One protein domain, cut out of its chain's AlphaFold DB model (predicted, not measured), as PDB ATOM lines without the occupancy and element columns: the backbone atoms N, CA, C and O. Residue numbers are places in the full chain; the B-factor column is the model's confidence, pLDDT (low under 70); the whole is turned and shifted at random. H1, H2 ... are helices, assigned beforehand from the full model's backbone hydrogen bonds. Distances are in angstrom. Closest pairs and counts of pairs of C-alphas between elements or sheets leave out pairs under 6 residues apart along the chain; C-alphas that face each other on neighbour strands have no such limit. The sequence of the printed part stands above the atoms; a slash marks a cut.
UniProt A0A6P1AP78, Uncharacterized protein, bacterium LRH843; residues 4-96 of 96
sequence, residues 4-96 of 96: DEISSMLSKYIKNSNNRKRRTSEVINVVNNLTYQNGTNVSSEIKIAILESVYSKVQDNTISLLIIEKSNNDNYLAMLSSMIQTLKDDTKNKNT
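What this domain is: This is residues 4 to 96 of the 96 residues of an uncharacterized protein of bacterium LRH843 (UniProt A0A6P1AP78). Helices H2, H3 and H4 make an up-and-down bundle, each running against the one before, with H1 packed on H2 and H3; residues 81 to 96, mostly H5, stick out as a long arm. The 93 printed residues have five named helices, H1 to H5, and no named strand: all helix. The whole is loose, radius of gyration of the C-alphas 15.6 A, spanning 59 by 33 by 20 A.

Where its parts are: Find C-alpha 4 at (104.119, 147.942, 81.535), where H1, residues 4 to 15, begins. Then come H2, residues 20 to 32, H3, residues 44 to 58, and H4, residues 61 to 71. H5, residues 74 to 94, runs 30.5 A to C-alpha 94 at (120.227, 143.811, 116.543).

How they stand to each other: H3 touches H4 in a hairpin, closest C-alphas Tyr 55 and Ile 63, 6.2 A. H1 touches H3 at a steep tilt of 49 degrees, closest C-alphas Ser 7 and Val 54, 4.9 A. Every O i to N i+4 pair is within hydrogen-bond range in H1, H2 and H5, against 10 of 11 in H3 and 6 of 7 in H4.

The domain as a whole: The printed part has no cut; H2 to H3 is a long link. Residues 62 to 96 have pLDDT under 70.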
ATOM      1  N   ASP A   4     103.821 149.310  81.103       88.81
ATOM      2  CA  ASP A   4     104.119 147.942  81.535       88.81
ATOM      3  C   ASP A   4     104.977 147.165  80.536       88.81
ATOM      4  O   ASP A   4     105.895 146.446  80.944       88.81
ATOM      5  N   GLU A   5     104.755 147.351  79.236       91.88
ATOM      6  CA  GLU A   5     105.601 146.758  78.194       91.88
ATOM      7  C   GLU A   5     107.025 147.328  78.251       91.88
ATOM      8  O   GLU A   5     108.002 146.571  78.282       91.88
ATOM      9  N   ILE A   6     107.143 148.660  78.345       91.25
ATOM     10  CA  ILE A   6     108.431 149.360  78.441       91.25
ATOM     11  C   ILE A   6     109.178 148.918  79.704       91.25
ATOM     12  O   ILE A   6     110.336 148.500  79.635       91.25
ATOM     13  N   SER A   7     108.523 148.958  80.865       92.38
ATOM     14  CA  SER A   7     109.154 148.596  82.137       92.38
ATOM     15  C   SER A   7     109.577 147.128  82.178       92.38
ATOM     16  O   SER A   7     110.651 146.816  82.695       92.38
ATOM     17  N   SER A   8     108.796 146.217  81.591       94.25
ATOM     18  CA  SER A   8     109.141 144.794  81.509       94.25
ATOM     19  C   SER A   8     110.369 144.551  80.632       94.25
ATOM     20  O   SER A   8     111.250 143.774  81.009       94.25
ATOM     21  N   MET A   9     110.467 145.245  79.494       95.25
ATOM     22  CA  MET A   9     111.638 145.200  78.616       95.25
ATOM     23  C   MET A   9     112.899 145.699  79.340       95.25
ATOM     24  O   MET A   9     113.907 144.992  79.388       95.25
ATOM     25  N   LEU A  10     112.830 146.883  79.957       94.44
ATOM     26  CA  LEU A  10     113.963 147.490  80.668       94.44
ATOM     27  C   LEU A  10     114.381 146.660  81.895       94.44
ATOM     28  O   LEU A  10     115.570 146.479  82.156       94.44
ATOM     29  N   SER A  11     113.419 146.067  82.607       93.62
ATOM     30  CA  SER A  11     113.695 145.191  83.751       93.62
ATOM     31  C   SER A  11     114.439 143.921  83.342       93.62
ATOM     32  O   SER A  11     115.396 143.526  84.010       93.62
ATOM     33  N   LYS A  12     114.039 143.284  82.230       95.94
ATOM     34  CA  LYS A  12     114.757 142.126  81.670       95.94
ATOM     35  C   LYS A  12     116.177 142.502  81.256       95.94
ATOM     36  O   LYS A  12     117.108 141.755  81.540       95.94
ATOM     37  N   TYR A  13     116.351 143.673  80.644       93.38
ATOM     38  CA  TYR A  13     117.663 144.172  80.236       93.38
ATOM     39  C   TYR A  13     118.635 144.340  81.417       93.38
ATOM     40  O   TYR A  13     119.810 143.987  81.298       93.38
ATOM     41  N   ILE A  14     118.148 144.797  82.578       90.62
ATOM     42  CA  ILE A  14     118.951 144.862  83.809       90.62
ATOM     43  C   ILE A  14     119.211 143.459  84.374       90.62
ATOM     44  O   ILE A  14     120.358 143.123  84.668       90.62
ATOM     45  N   LYS A  15     118.165 142.630  84.519       91.62
ATOM     46  CA  LYS A  15     118.263 141.296  85.143       91.62
ATOM     47  C   LYS A  15     119.177 140.334  84.384       91.62
ATOM     48  O   LYS A  15     119.838 139.521  85.017       91.62
ATOM     49  N   ASN A  16     119.250 140.456  83.061       93.81
ATOM     50  CA  ASN A  16     120.062 139.583  82.210       93.81
ATOM     51  C   ASN A  16     121.535 140.020  82.110       93.81
ATOM     52  O   ASN A  16     122.277 139.489  81.285       93.81
ATOM     53  N   SER A  17     121.972 141.010  82.893       90.62
ATOM     54  CA  SER A  17     123.340 141.521  82.835       90.62
ATOM     55  C   SER A  17     124.164 141.154  84.060       90.62
ATOM     56  O   SER A  17     123.741 141.346  85.196       90.62
ATOM     57  N   ASN A  18     125.414 140.766  83.812       90.44
ATOM     58  CA  ASN A  18     126.425 140.572  84.852       90.44
ATOM     59  C   ASN A  18     126.900 141.901  85.474       90.44
ATOM     60  O   ASN A  18     127.515 141.897  86.534       90.44
ATOM     61  N   ASN A  19     126.612 143.049  84.842       90.06
ATOM     62  CA  ASN A  19     126.924 144.381  85.365       90.06
ATOM     63  C   ASN A  19     125.638 145.201  85.540       90.06
ATOM     64  O   ASN A  19     125.350 146.146  84.796       90.06
ATOM     65  N   ARG A  20     124.854 144.810  86.550       85.38
ATOM     66  CA  ARG A  20     123.548 145.409  86.866       85.38
ATOM     67  C   ARG A  20     123.637 146.907  87.142       85.38
ATOM     68  O   ARG A  20     122.774 147.645  86.678       85.38
ATOM     69  N   LYS A  21     124.702 147.372  87.804       81.62
ATOM     70  CA  LYS A  21     124.916 148.798  88.096       81.62
ATOM     71  C   LYS A  21     125.027 149.622  86.811       81.62
ATOM     72  O   LYS A  21     124.292 150.589  86.642       81.62
ATOM     73  N   ARG A  22     125.873 149.192  85.865       85.50
ATOM     74  CA  ARG A  22     126.005 149.850  84.556       85.50
ATOM     75  C   ARG A  22     124.683 149.849  83.788       85.50
ATOM     76  O   ARG A  22     124.280 150.891  83.283       85.50
ATOM     77  N   ARG A  23     123.998 148.700  83.700       89.25
ATOM     78  CA  ARG A  23     122.715 148.617  82.977       89.25
ATOM     79  C   ARG A  23     121.631 149.479  83.602       89.25
ATOM     80  O   ARG A  23     120.842 150.067  82.875       89.25
ATOM     81  N   THR A  24     121.618 149.592  84.921       84.62
ATOM     82  CA  THR A  24     120.688 150.465  85.634       84.62
ATOM     83  C   THR A  24     120.912 151.934  85.259       84.62
ATOM     84  O   THR A  24     119.953 152.619  84.911       84.62
ATOM     85  N   SER A  25     122.166 152.399  85.197       81.69
ATOM     86  CA  SER A  25     122.488 153.750  84.704       81.69
ATOM     87  C   SER A  25     122.092 153.963  83.236       81.69
ATOM     88  O   SER A  25     121.574 155.021  82.883       81.69
ATOM     89  N   GLU A  26     122.293 152.962  82.375       86.56
ATOM     90  CA  GLU A  26     121.863 153.024  80.971       86.56
ATOM     91  C   GLU A  26     120.335 153.130  80.845       86.56
ATOM     92  O   GLU A  26     119.846 153.964  80.088       86.56
ATOM     93  N   VAL A  27     119.574 152.342  81.614       88.75
ATOM     94  CA  VAL A  27     118.103 152.396  81.630       88.75
ATOM     95  C   VAL A  27     117.600 153.773  82.050       88.75
ATOM     96  O   VAL A  27     116.699 154.312  81.414       88.75
ATOM     97  N   ILE A  28     118.205 154.371  83.073       83.31
ATOM     98  CA  ILE A  28     117.865 155.729  83.501       83.31
ATOM     99  C   ILE A  28     118.086 156.735  82.365       83.31
ATOM    100  O   ILE A  28     117.208 157.549  82.079       83.31
ATOM    101  N   ASN A  29     119.232 156.660  81.683       83.25
ATOM    102  CA  ASN A  29     119.520 157.536  80.548       83.25
ATOM    103  C   ASN A  29     118.525 157.333  79.402       83.25
ATOM    104  O   ASN A  29     118.096 158.312  78.794       83.25
ATOM    105  N   VAL A  30     118.122 156.091  79.124       89.31
ATOM    106  CA  VAL A  30     117.087 155.793  78.125       89.31
ATOM    107  C   VAL A  30     115.768 156.461  78.505       89.31
ATOM    108  O   VAL A  30     115.204 157.180  77.687       89.31
ATOM    109  N   VAL A  31     115.299 156.291  79.746       87.44
ATOM    110  CA  VAL A  31     114.022 156.869  80.195       87.44
ATOM    111  C   VAL A  31     114.053 158.401  80.174       87.44
ATOM    112  O   VAL A  31     113.102 159.032  79.710       87.44
ATOM    113  N   ASN A  32     115.165 159.017  80.585       84.12
ATOM    114  CA  ASN A  32     115.333 160.472  80.560       84.12
ATOM    115  C   ASN A  32     115.215 161.067  79.149       84.12
ATOM    116  O   ASN A  32     114.684 162.170  79.001       84.12
ATOM    117  N   ASN A  33     115.647 160.320  78.132       85.00
ATOM    118  CA  ASN A  33     115.646 160.739  76.731       85.00
ATOM    119  C   ASN A  33     114.459 160.183  75.924       85.00
ATOM    120  O   ASN A  33     114.479 160.239  74.696       85.00
ATOM    121  N   LEU A  34     113.422 159.643  76.579       86.81
ATOM    122  CA  LEU A  34     112.227 159.173  75.877       86.81
ATOM    123  C   LEU A  34     111.500 160.321  75.168       86.81
ATOM    124  O   LEU A  34     111.135 161.331  75.782       86.81
ATOM    125  N   THR A  35     111.218 160.096  73.888       89.56
ATOM    126  CA  THR A  35     110.421 160.957  73.018       89.56
ATOM    127  C   THR A  35     109.284 160.157  72.385       89.56
ATOM    128  O   THR A  35     109.383 158.949  72.153       89.56
ATOM    129  N   TYR A  36     108.170 160.829  72.116       86.44
ATOM    130  CA  TYR A  36     107.114 160.317  71.254       86.44
ATOM    131  C   TYR A  36     107.599 160.269  69.798       86.44
ATOM    132  O   TYR A  36     108.563 160.934  69.426       86.44
ATOM    133  N   GLN A  37     106.896 159.525  68.936       87.00
ATOM    134  CA  GLN A  37     107.253 159.399  67.512       87.00
ATOM    135  C   GLN A  37     107.301 160.742  66.765       87.00
ATOM    136  O   GLN A  37     108.024 160.876  65.786       87.00
ATOM    137  N   ASN A  38     106.562 161.743  67.242       90.88
ATOM    138  CA  ASN A  38     106.579 163.102  66.704       90.88
ATOM    139  C   ASN A  38     107.759 163.955  67.227       90.88
ATOM    140  O   ASN A  38     107.764 165.166  67.031       90.88
ATOM    141  N   GLY A  39     108.715 163.357  67.947       89.12
ATOM    142  CA  GLY A  39     109.878 164.031  68.529       89.12
ATOM    143  C   GLY A  39     109.601 164.795  69.826       89.12
ATOM    144  O   GLY A  39     110.529 165.338  70.420       89.12
ATOM    145  N   THR A  40     108.353 164.829  70.305       89.31
ATOM    146  CA  THR A  40     108.011 165.512  71.560       89.31
ATOM    147  C   THR A  40     108.557 164.730  72.749       89.31
ATOM    148  O   THR A  40     108.400 163.512  72.816       89.31
ATOM    149  N   ASN A  41     109.168 165.413  73.717       85.31
ATOM    150  CA  ASN A  41     109.634 164.770  74.944       85.31
ATOM    151  C   ASN A  41     108.471 164.157  75.731       85.31
ATOM    152  O   ASN A  41     107.436 164.791  75.933       85.31
ATOM    153  N   VAL A  42     108.669 162.935  76.225       84.56
ATOM    154  CA  VAL A  42     107.749 162.330  77.192       84.56
ATOM    155  C   VAL A  42     107.783 163.150  78.485       84.56
ATOM    156  O   VAL A  42     108.853 163.615  78.898       84.56
ATOM    157  N   SER A  43     106.620 163.349  79.108       84.31
ATOM    158  CA  SER A  43     106.507 164.151  80.327       84.31
ATOM    159  C   SER A  43     107.243 163.502  81.502       84.31
ATOM    160  O   SER A  43     107.495 162.291  81.518       84.31
ATOM    161  N   SER A  44     107.596 164.311  82.498       80.19
ATOM    162  CA  SER A  44     108.298 163.840  83.693       80.19
ATOM    163  C   SER A  44     107.476 162.812  84.472       80.19
ATOM    164  O   SER A  44     108.039 161.831  84.947       80.19
ATOM    165  N   GLU A  45     106.153 162.968  84.537       80.56
ATOM    166  CA  GLU A  45     105.249 162.051  85.241       80.56
ATOM    167  C   GLU A  45     105.282 160.650  84.622       80.56
ATOM    168  O   GLU A  45     105.394 159.653  85.332       80.56
ATOM    169  N   ILE A  46     105.258 160.561  83.289       84.19
ATOM    170  CA  ILE A  46     105.329 159.275  82.586       84.19
ATOM    171  C   ILE A  46     106.715 158.644  82.764       84.19
ATOM    172  O   ILE A  46     106.820 157.435  82.972       84.19
ATOM    173  N   LYS A  47     107.786 159.445  82.721       85.06
ATOM    174  CA  LYS A  47     109.155 158.965  82.976       85.06
ATOM    175  C   LYS A  47     109.299 158.400  84.392       85.06
ATOM    176  O   LYS A  47     109.867 157.321  84.549       85.06
ATOM    177  N   ILE A  48     108.745 159.084  85.394       83.19
ATOM    178  CA  ILE A  48     108.717 158.623  86.788       83.19
ATOM    179  C   ILE A  48     107.932 157.314  86.895       83.19
ATOM    180  O   ILE A  48     108.481 156.338  87.399       83.19
ATOM    181  N   ALA A  49     106.728 157.234  86.322       85.06
ATOM    182  CA  ALA A  49     105.913 156.018  86.351       85.06
ATOM    183  C   ALA A  49     106.620 154.808  85.704       85.06
ATOM    184  O   ALA A  49     106.523 153.679  86.191       85.06
ATOM    185  N   ILE A  50     107.384 155.025  84.626       89.00
ATOM    186  CA  ILE A  50     108.219 153.977  84.023       89.00
ATOM    187  C   ILE A  50     109.312 153.528  85.001       89.00
ATOM    188  O   ILE A  50     109.487 152.324  85.191       89.00
ATOM    189  N   LEU A  51     110.037 154.460  85.626       87.62
ATOM    190  CA  LEU A  51     111.113 154.135  86.570       87.62
ATOM    191  C   LEU A  51     110.591 153.439  87.832       87.62
ATOM    192  O   LEU A  51     111.200 152.461  88.262       87.62
ATOM    193  N   GLU A  52     109.459 153.871  88.387       86.31
ATOM    194  CA  GLU A  52     108.782 153.206  89.509       86.31
ATOM    195  C   GLU A  52     108.388 151.772  89.139       86.31
ATOM    196  O   GLU A  52     108.662 150.819  89.876       86.31
ATOM    197  N   SER A  53     107.824 151.590  87.941       89.94
ATOM    198  CA  SER A  53     107.443 150.272  87.441       89.94
ATOM    199  C   SER A  53     108.662 149.365  87.206       89.94
ATOM    200  O   SER A  53     108.610 148.179  87.533       89.94
ATOM    201  N   VAL A  54     109.795 149.893  86.720       89.88
ATOM    202  CA  VAL A  54     111.064 149.138  86.624       89.88
ATOM    203  C   VAL A  54     111.613 148.806  88.013       89.88
ATOM    204  O   VAL A  54     112.023 147.669  88.255       89.88
ATOM    205  N   TYR A  55     111.591 149.762  88.945       87.25
ATOM    206  CA  TYR A  55     112.049 149.551  90.316       87.25
ATOM    207  C   TYR A  55     111.269 148.422  90.995       87.25
ATOM    208  O   TYR A  55     111.892 147.504  91.524       87.25
ATOM    209  N   SER A  56     109.937 148.410  90.886       85.75
ATOM    210  CA  SER A  56     109.096 147.344  91.458       85.75
ATOM    211  C   SER A  56     109.483 145.939  90.971       85.75
ATOM    212  O   SER A  56     109.368 144.960  91.708       85.75
ATOM    213  N   LYS A  57     109.997 145.833  89.738       88.38
ATOM    214  CA  LYS A  57     110.374 144.571  89.093       88.38
ATOM    215  C   LYS A  57     111.820 144.158  89.377       88.38
ATOM    216  O   LYS A  57     112.108 142.959  89.370       88.38
ATOM    217  N   VAL A  58     112.741 145.107  89.555       88.06
ATOM    218  CA  VAL A  58     114.194 144.854  89.672       88.06
ATOM    219  C   VAL A  58     114.707 144.972  91.109       88.06
ATOM    220  O   VAL A  58     115.633 144.237  91.461       88.06
ATOM    221  N   GLN A  59     114.110 145.867  91.903       82.19
ATOM    222  CA  GLN A  59     114.494 146.224  93.273       82.19
ATOM    223  C   GLN A  59     115.960 146.692  93.401       82.19
ATOM    224  O   GLN A  59     116.662 146.333  94.341       82.19
ATOM    225  N   ASP A  60     116.448 147.483  92.434       75.62
ATOM    226  CA  ASP A  60     117.779 148.113  92.486       75.62
ATOM    227  C   ASP A  60     117.678 149.544  93.038       75.62
ATOM    228  O   ASP A  60     117.061 150.417  92.422       75.62
ATOM    229  N   ASN A  61     118.302 149.789  94.192       70.31
ATOM    230  CA  ASN A  61     118.217 151.063  94.917       70.31
ATOM    231  C   ASN A  61     118.832 152.256  94.161       70.31
ATOM    232  O   ASN A  61     118.542 153.405  94.494       70.31
ATOM    233  N   THR A  62     119.641 152.021  93.120       69.81
ATOM    234  CA  THR A  62     120.160 153.096  92.256       69.81
ATOM    235  C   THR A  62     119.027 153.802  91.504       69.81
ATOM    236  O   THR A  62     119.106 155.002  91.252       69.81
ATOM    237  N   ILE A  63     117.956 153.072  91.167       69.81
ATOM    238  CA  ILE A  63     116.770 153.636  90.508       69.81
ATOM    239  C   ILE A  63     116.019 154.551  91.476       69.81
ATOM    240  O   ILE A  63     115.614 155.646  91.090       69.81
ATOM    241  N   SER A  64     115.893 154.139  92.740       65.94
ATOM    242  CA  SER A  64     115.246 154.935  93.785       65.94
ATOM    243  C   SER A  64     115.916 156.300  93.930       65.94
ATOM    244  O   SER A  64     115.222 157.307  93.856       65.94
ATOM    245  N   LEU A  65     117.252 156.347  94.036       62.41
ATOM    246  CA  LEU A  65     118.028 157.593  94.165       62.41
ATOM    247  C   LEU A  65     117.742 158.606  93.048       62.41
ATOM    248  O   LEU A  65     117.660 159.803  93.306       62.41
ATOM    249  N   LEU A  66     117.529 158.130  91.823       64.81
ATOM    250  CA  LEU A  66     117.316 158.993  90.664       64.81
ATOM    251  C   LEU A  66     115.859 159.438  90.492       64.81
ATOM    252  O   LEU A  66     115.615 160.559  90.046       64.81
ATOM    253  N   ILE A  67     114.892 158.607  90.904       65.00
ATOM    254  CA  ILE A  67     113.487 159.030  91.039       65.00
ATOM    255  C   ILE A  67     113.406 160.215  92.007       65.00
ATOM    256  O   ILE A  67     112.717 161.190  91.728       65.00
ATOM    257  N   ILE A  68     114.153 160.175  93.109       62.34
ATOM    258  CA  ILE A  68     114.160 161.220  94.143       62.34
ATOM    259  C   ILE A  68     114.744 162.530  93.611       62.34
ATOM    260  O   ILE A  68     114.110 163.573  93.735       62.34
ATOM    261  N   GLU A  69     115.910 162.472  92.964       59.97
ATOM    262  CA  GLU A  69     116.578 163.651  92.390       59.97
ATOM    263  C   GLU A  69     115.712 164.368  91.338       59.97
ATOM    264  O   GLU A  69     115.788 165.585  91.181       59.97
ATOM    265  N   LYS A  70     114.870 163.623  90.607       61.78
ATOM    266  CA  LYS A  70     114.036 164.162  89.523       61.78
ATOM    267  C   LYS A  70     112.607 164.505  89.919       61.78
ATOM    268  O   LYS A  70     111.963 165.254  89.187       61.78
ATOM    269  N   SER A  71     112.099 163.967  91.024       56.50
ATOM    270  CA  SER A  71     110.690 164.121  91.397       56.50
ATOM    271  C   SER A  71     110.389 165.396  92.180       56.50
ATOM    272  O   SER A  71     109.224 165.778  92.204       56.50
ATOM    273  N   ASN A  72     111.381 166.071  92.785       58.75
ATOM    274  CA  ASN A  72     111.167 167.259  93.637       58.75
ATOM    275  C   ASN A  72     109.975 167.073  94.614       58.75
ATOM    276  O   ASN A  72     109.207 167.996  94.872       58.75
ATOM    277  N   ASN A  73     109.764 165.835  95.076       61.12
ATOM    278  CA  ASN A  73     108.519 165.400  95.696       61.12
ATOM    279  C   ASN A  73     108.732 165.163  97.194       61.12
ATOM    280  O   ASN A  73     109.308 164.151  97.606       61.12
ATOM    281  N   ASP A  74     108.235 166.101  98.001       56.44
ATOM    282  CA  ASP A  74     108.366 166.119  99.462       56.44
ATOM    283  C   ASP A  74     107.809 164.853 100.132       56.44
ATOM    284  O   ASP A  74     108.373 164.366 101.114       56.44
ATOM    285  N   ASN A  75     106.761 164.244  99.566       54.00
ATOM    286  CA  ASN A  75     106.198 162.997 100.093       54.00
ATOM    287  C   ASN A  75     107.153 161.810  99.905       54.00
ATOM    288  O   ASN A  75     107.229 160.928 100.762       54.00
ATOM    289  N   TYR A  76     107.916 161.788  98.812       56.44
ATOM    290  CA  TYR A  76     108.887 160.725  98.553       56.44
ATOM    291  C   TYR A  76     110.142 160.886  99.428       56.44
ATOM    292  O   TYR A  76     110.676 159.900  99.938       56.44
ATOM    293  N   LEU A  77     110.565 162.130  99.689       55.12
ATOM    294  CA  LEU A  77     111.614 162.453 100.665       55.12
ATOM    295  C   LEU A  77     111.221 162.054 102.098       55.12
ATOM    296  O   LEU A  77     112.047 161.518 102.847       55.12
ATOM    297  N   ALA A  78     109.953 162.248 102.467       57.25
ATOM    298  CA  ALA A  78     109.415 161.787 103.744       57.25
ATOM    299  C   ALA A  78     109.419 160.249 103.846       57.25
ATOM    300  O   ALA A  78     109.830 159.698 104.871       57.25
ATOM    301  N   MET A  79     109.054 159.545 102.769       57.34
ATOM    302  CA  MET A  79     109.071 158.077 102.726       57.34
ATOM    303  C   MET A  79     110.488 157.505 102.908       57.34
ATOM    304  O   MET A  79     110.676 156.532 103.638       57.34
ATOM    305  N   LEU A  80     111.508 158.138 102.323       53.22
ATOM    306  CA  LEU A  80     112.907 157.752 102.544       53.22
ATOM    307  C   LEU A  80     113.377 158.010 103.961       53.22
ATOM    308  O   LEU A  80     114.078 157.173 104.519       53.22
ATOM    309  N   SER A  81     113.014 159.156 104.538       52.22
ATOM    310  CA  SER A  81     113.346 159.444 105.932       52.22
ATOM    311  C   SER A  81     112.762 158.368 106.844       52.22
ATOM    312  O   SER A  81     113.461 157.878 107.727       52.22
ATOM    313  N   SER A  82     111.539 157.908 106.557       47.31
ATOM    314  CA  SER A  82     110.929 156.777 107.256       47.31
ATOM    315  C   SER A  82     111.693 155.466 107.035       47.31
ATOM    316  O   SER A  82     111.975 154.774 108.005       47.31
ATOM    317  N   MET A  83     112.074 155.122 105.800       57.62
ATOM    318  CA  MET A  83     112.838 153.895 105.518       57.62
ATOM    319  C   MET A  83     114.232 153.901 106.163       57.62
ATOM    320  O   MET A  83     114.672 152.888 106.708       57.62
ATOM    321  N   ILE A  84     114.929 155.041 106.135       60.34
ATOM    322  CA  ILE A  84     116.220 155.239 106.807       60.34
ATOM    323  C   ILE A  84     116.053 155.092 108.321       60.34
ATOM    324  O   ILE A  84     116.918 154.508 108.975       60.34
ATOM    325  N   GLN A  85     114.951 155.597 108.877       53.62
ATOM    326  CA  GLN A  85     114.655 155.482 110.298       53.62
ATOM    327  C   GLN A  85     114.397 154.024 110.700       53.62
ATOM    328  O   GLN A  85     115.048 153.536 111.617       53.62
ATOM    329  N   THR A  86     113.573 153.289 109.944       62.91
ATOM    330  CA  THR A  86     113.343 151.851 110.167       62.91
ATOM    331  C   THR A  86     114.646 151.049 110.115       62.91
ATOM    332  O   THR A  86     114.905 150.234 110.995       62.91
ATOM    333  N   LEU A  87     115.523 151.322 109.142       56.38
ATOM    334  CA  LEU A  87     116.830 150.662 109.045       56.38
ATOM    335  C   LEU A  87     117.747 150.981 110.236       56.38
ATOM    336  O   LEU A  87     118.449 150.094 110.726       56.38
ATOM    337  N   LYS A  88     117.757 152.228 110.720       55.47
ATOM    338  CA  LYS A  88     118.518 152.610 111.923       55.47
ATOM    339  C   LYS A  88     117.997 151.904 113.170       55.47
ATOM    340  O   LYS A  88     118.808 151.435 113.968       55.47
ATOM    341  N   ASP A  89     116.682 151.813 113.317       69.19
ATOM    342  CA  ASP A  89     116.044 151.201 114.480       69.19
ATOM    343  C   ASP A  89     116.274 149.681 114.505       69.19
ATOM    344  O   ASP A  89     116.672 149.143 115.539       69.19
ATOM    345  N   ASP A  90     116.191 149.007 113.354       58.91
ATOM    346  CA  ASP A  90     116.552 147.589 113.214       58.91
ATOM    347  C   ASP A  90     118.036 147.323 113.516       58.91
ATOM    348  O   ASP A  90     118.393 146.301 114.106       58.91
ATOM    349  N   THR A  91     118.920 148.251 113.141       51.84
ATOM    350  CA  THR A  91     120.359 148.143 113.433       51.84
ATOM    351  C   THR A  91     120.643 148.339 114.926       51.84
ATOM    352  O   THR A  91     121.546 147.711 115.475       51.84
ATOM    353  N   LYS A  92     119.849 149.174 115.608       57.47
ATOM    354  CA  LYS A  92     119.901 149.344 117.065       57.47
ATOM    355  C   LYS A  92     119.404 148.091 117.790       57.47
ATOM    356  O   LYS A  92     120.092 147.603 118.678       57.47
ATOM    357  N   ASN A  93     118.270 147.536 117.363       55.28
ATOM    358  CA  ASN A  93     117.665 146.347 117.970       55.28
ATOM    359  C   ASN A  93     118.491 145.065 117.786       55.28
ATOM    360  O   ASN A  93     118.387 144.167 118.607       55.28
ATOM    361  N   LYS A  94     119.316 144.959 116.736       49.72
ATOM    362  CA  LYS A  94     120.227 143.811 116.543       49.72
ATOM    363  C   LYS A  94     121.537 143.894 117.331       49.72
ATOM    364  O   LYS A  94     122.220 142.884 117.450       49.72
ATOM    365  N   ASN A  95     121.894 145.077 117.831       50.66
ATOM    366  CA  ASN A  95     123.089 145.304 118.653       50.66
ATOM    367  C   ASN A  95     122.770 145.349 120.161       50.66
ATOM    368  O   ASN A  95     123.615 145.784 120.946       50.66
ATOM    369  N   THR A  96     121.562 144.927 120.544       45.88
ATOM    370  CA  THR A  96     121.124 144.725 121.935       45.88
ATOM    371  C   THR A  96     120.859 143.242 122.146       45.88
ATOM    372  O   THR A  96     121.177 142.749 123.248       45.88
TER     373      THR A  96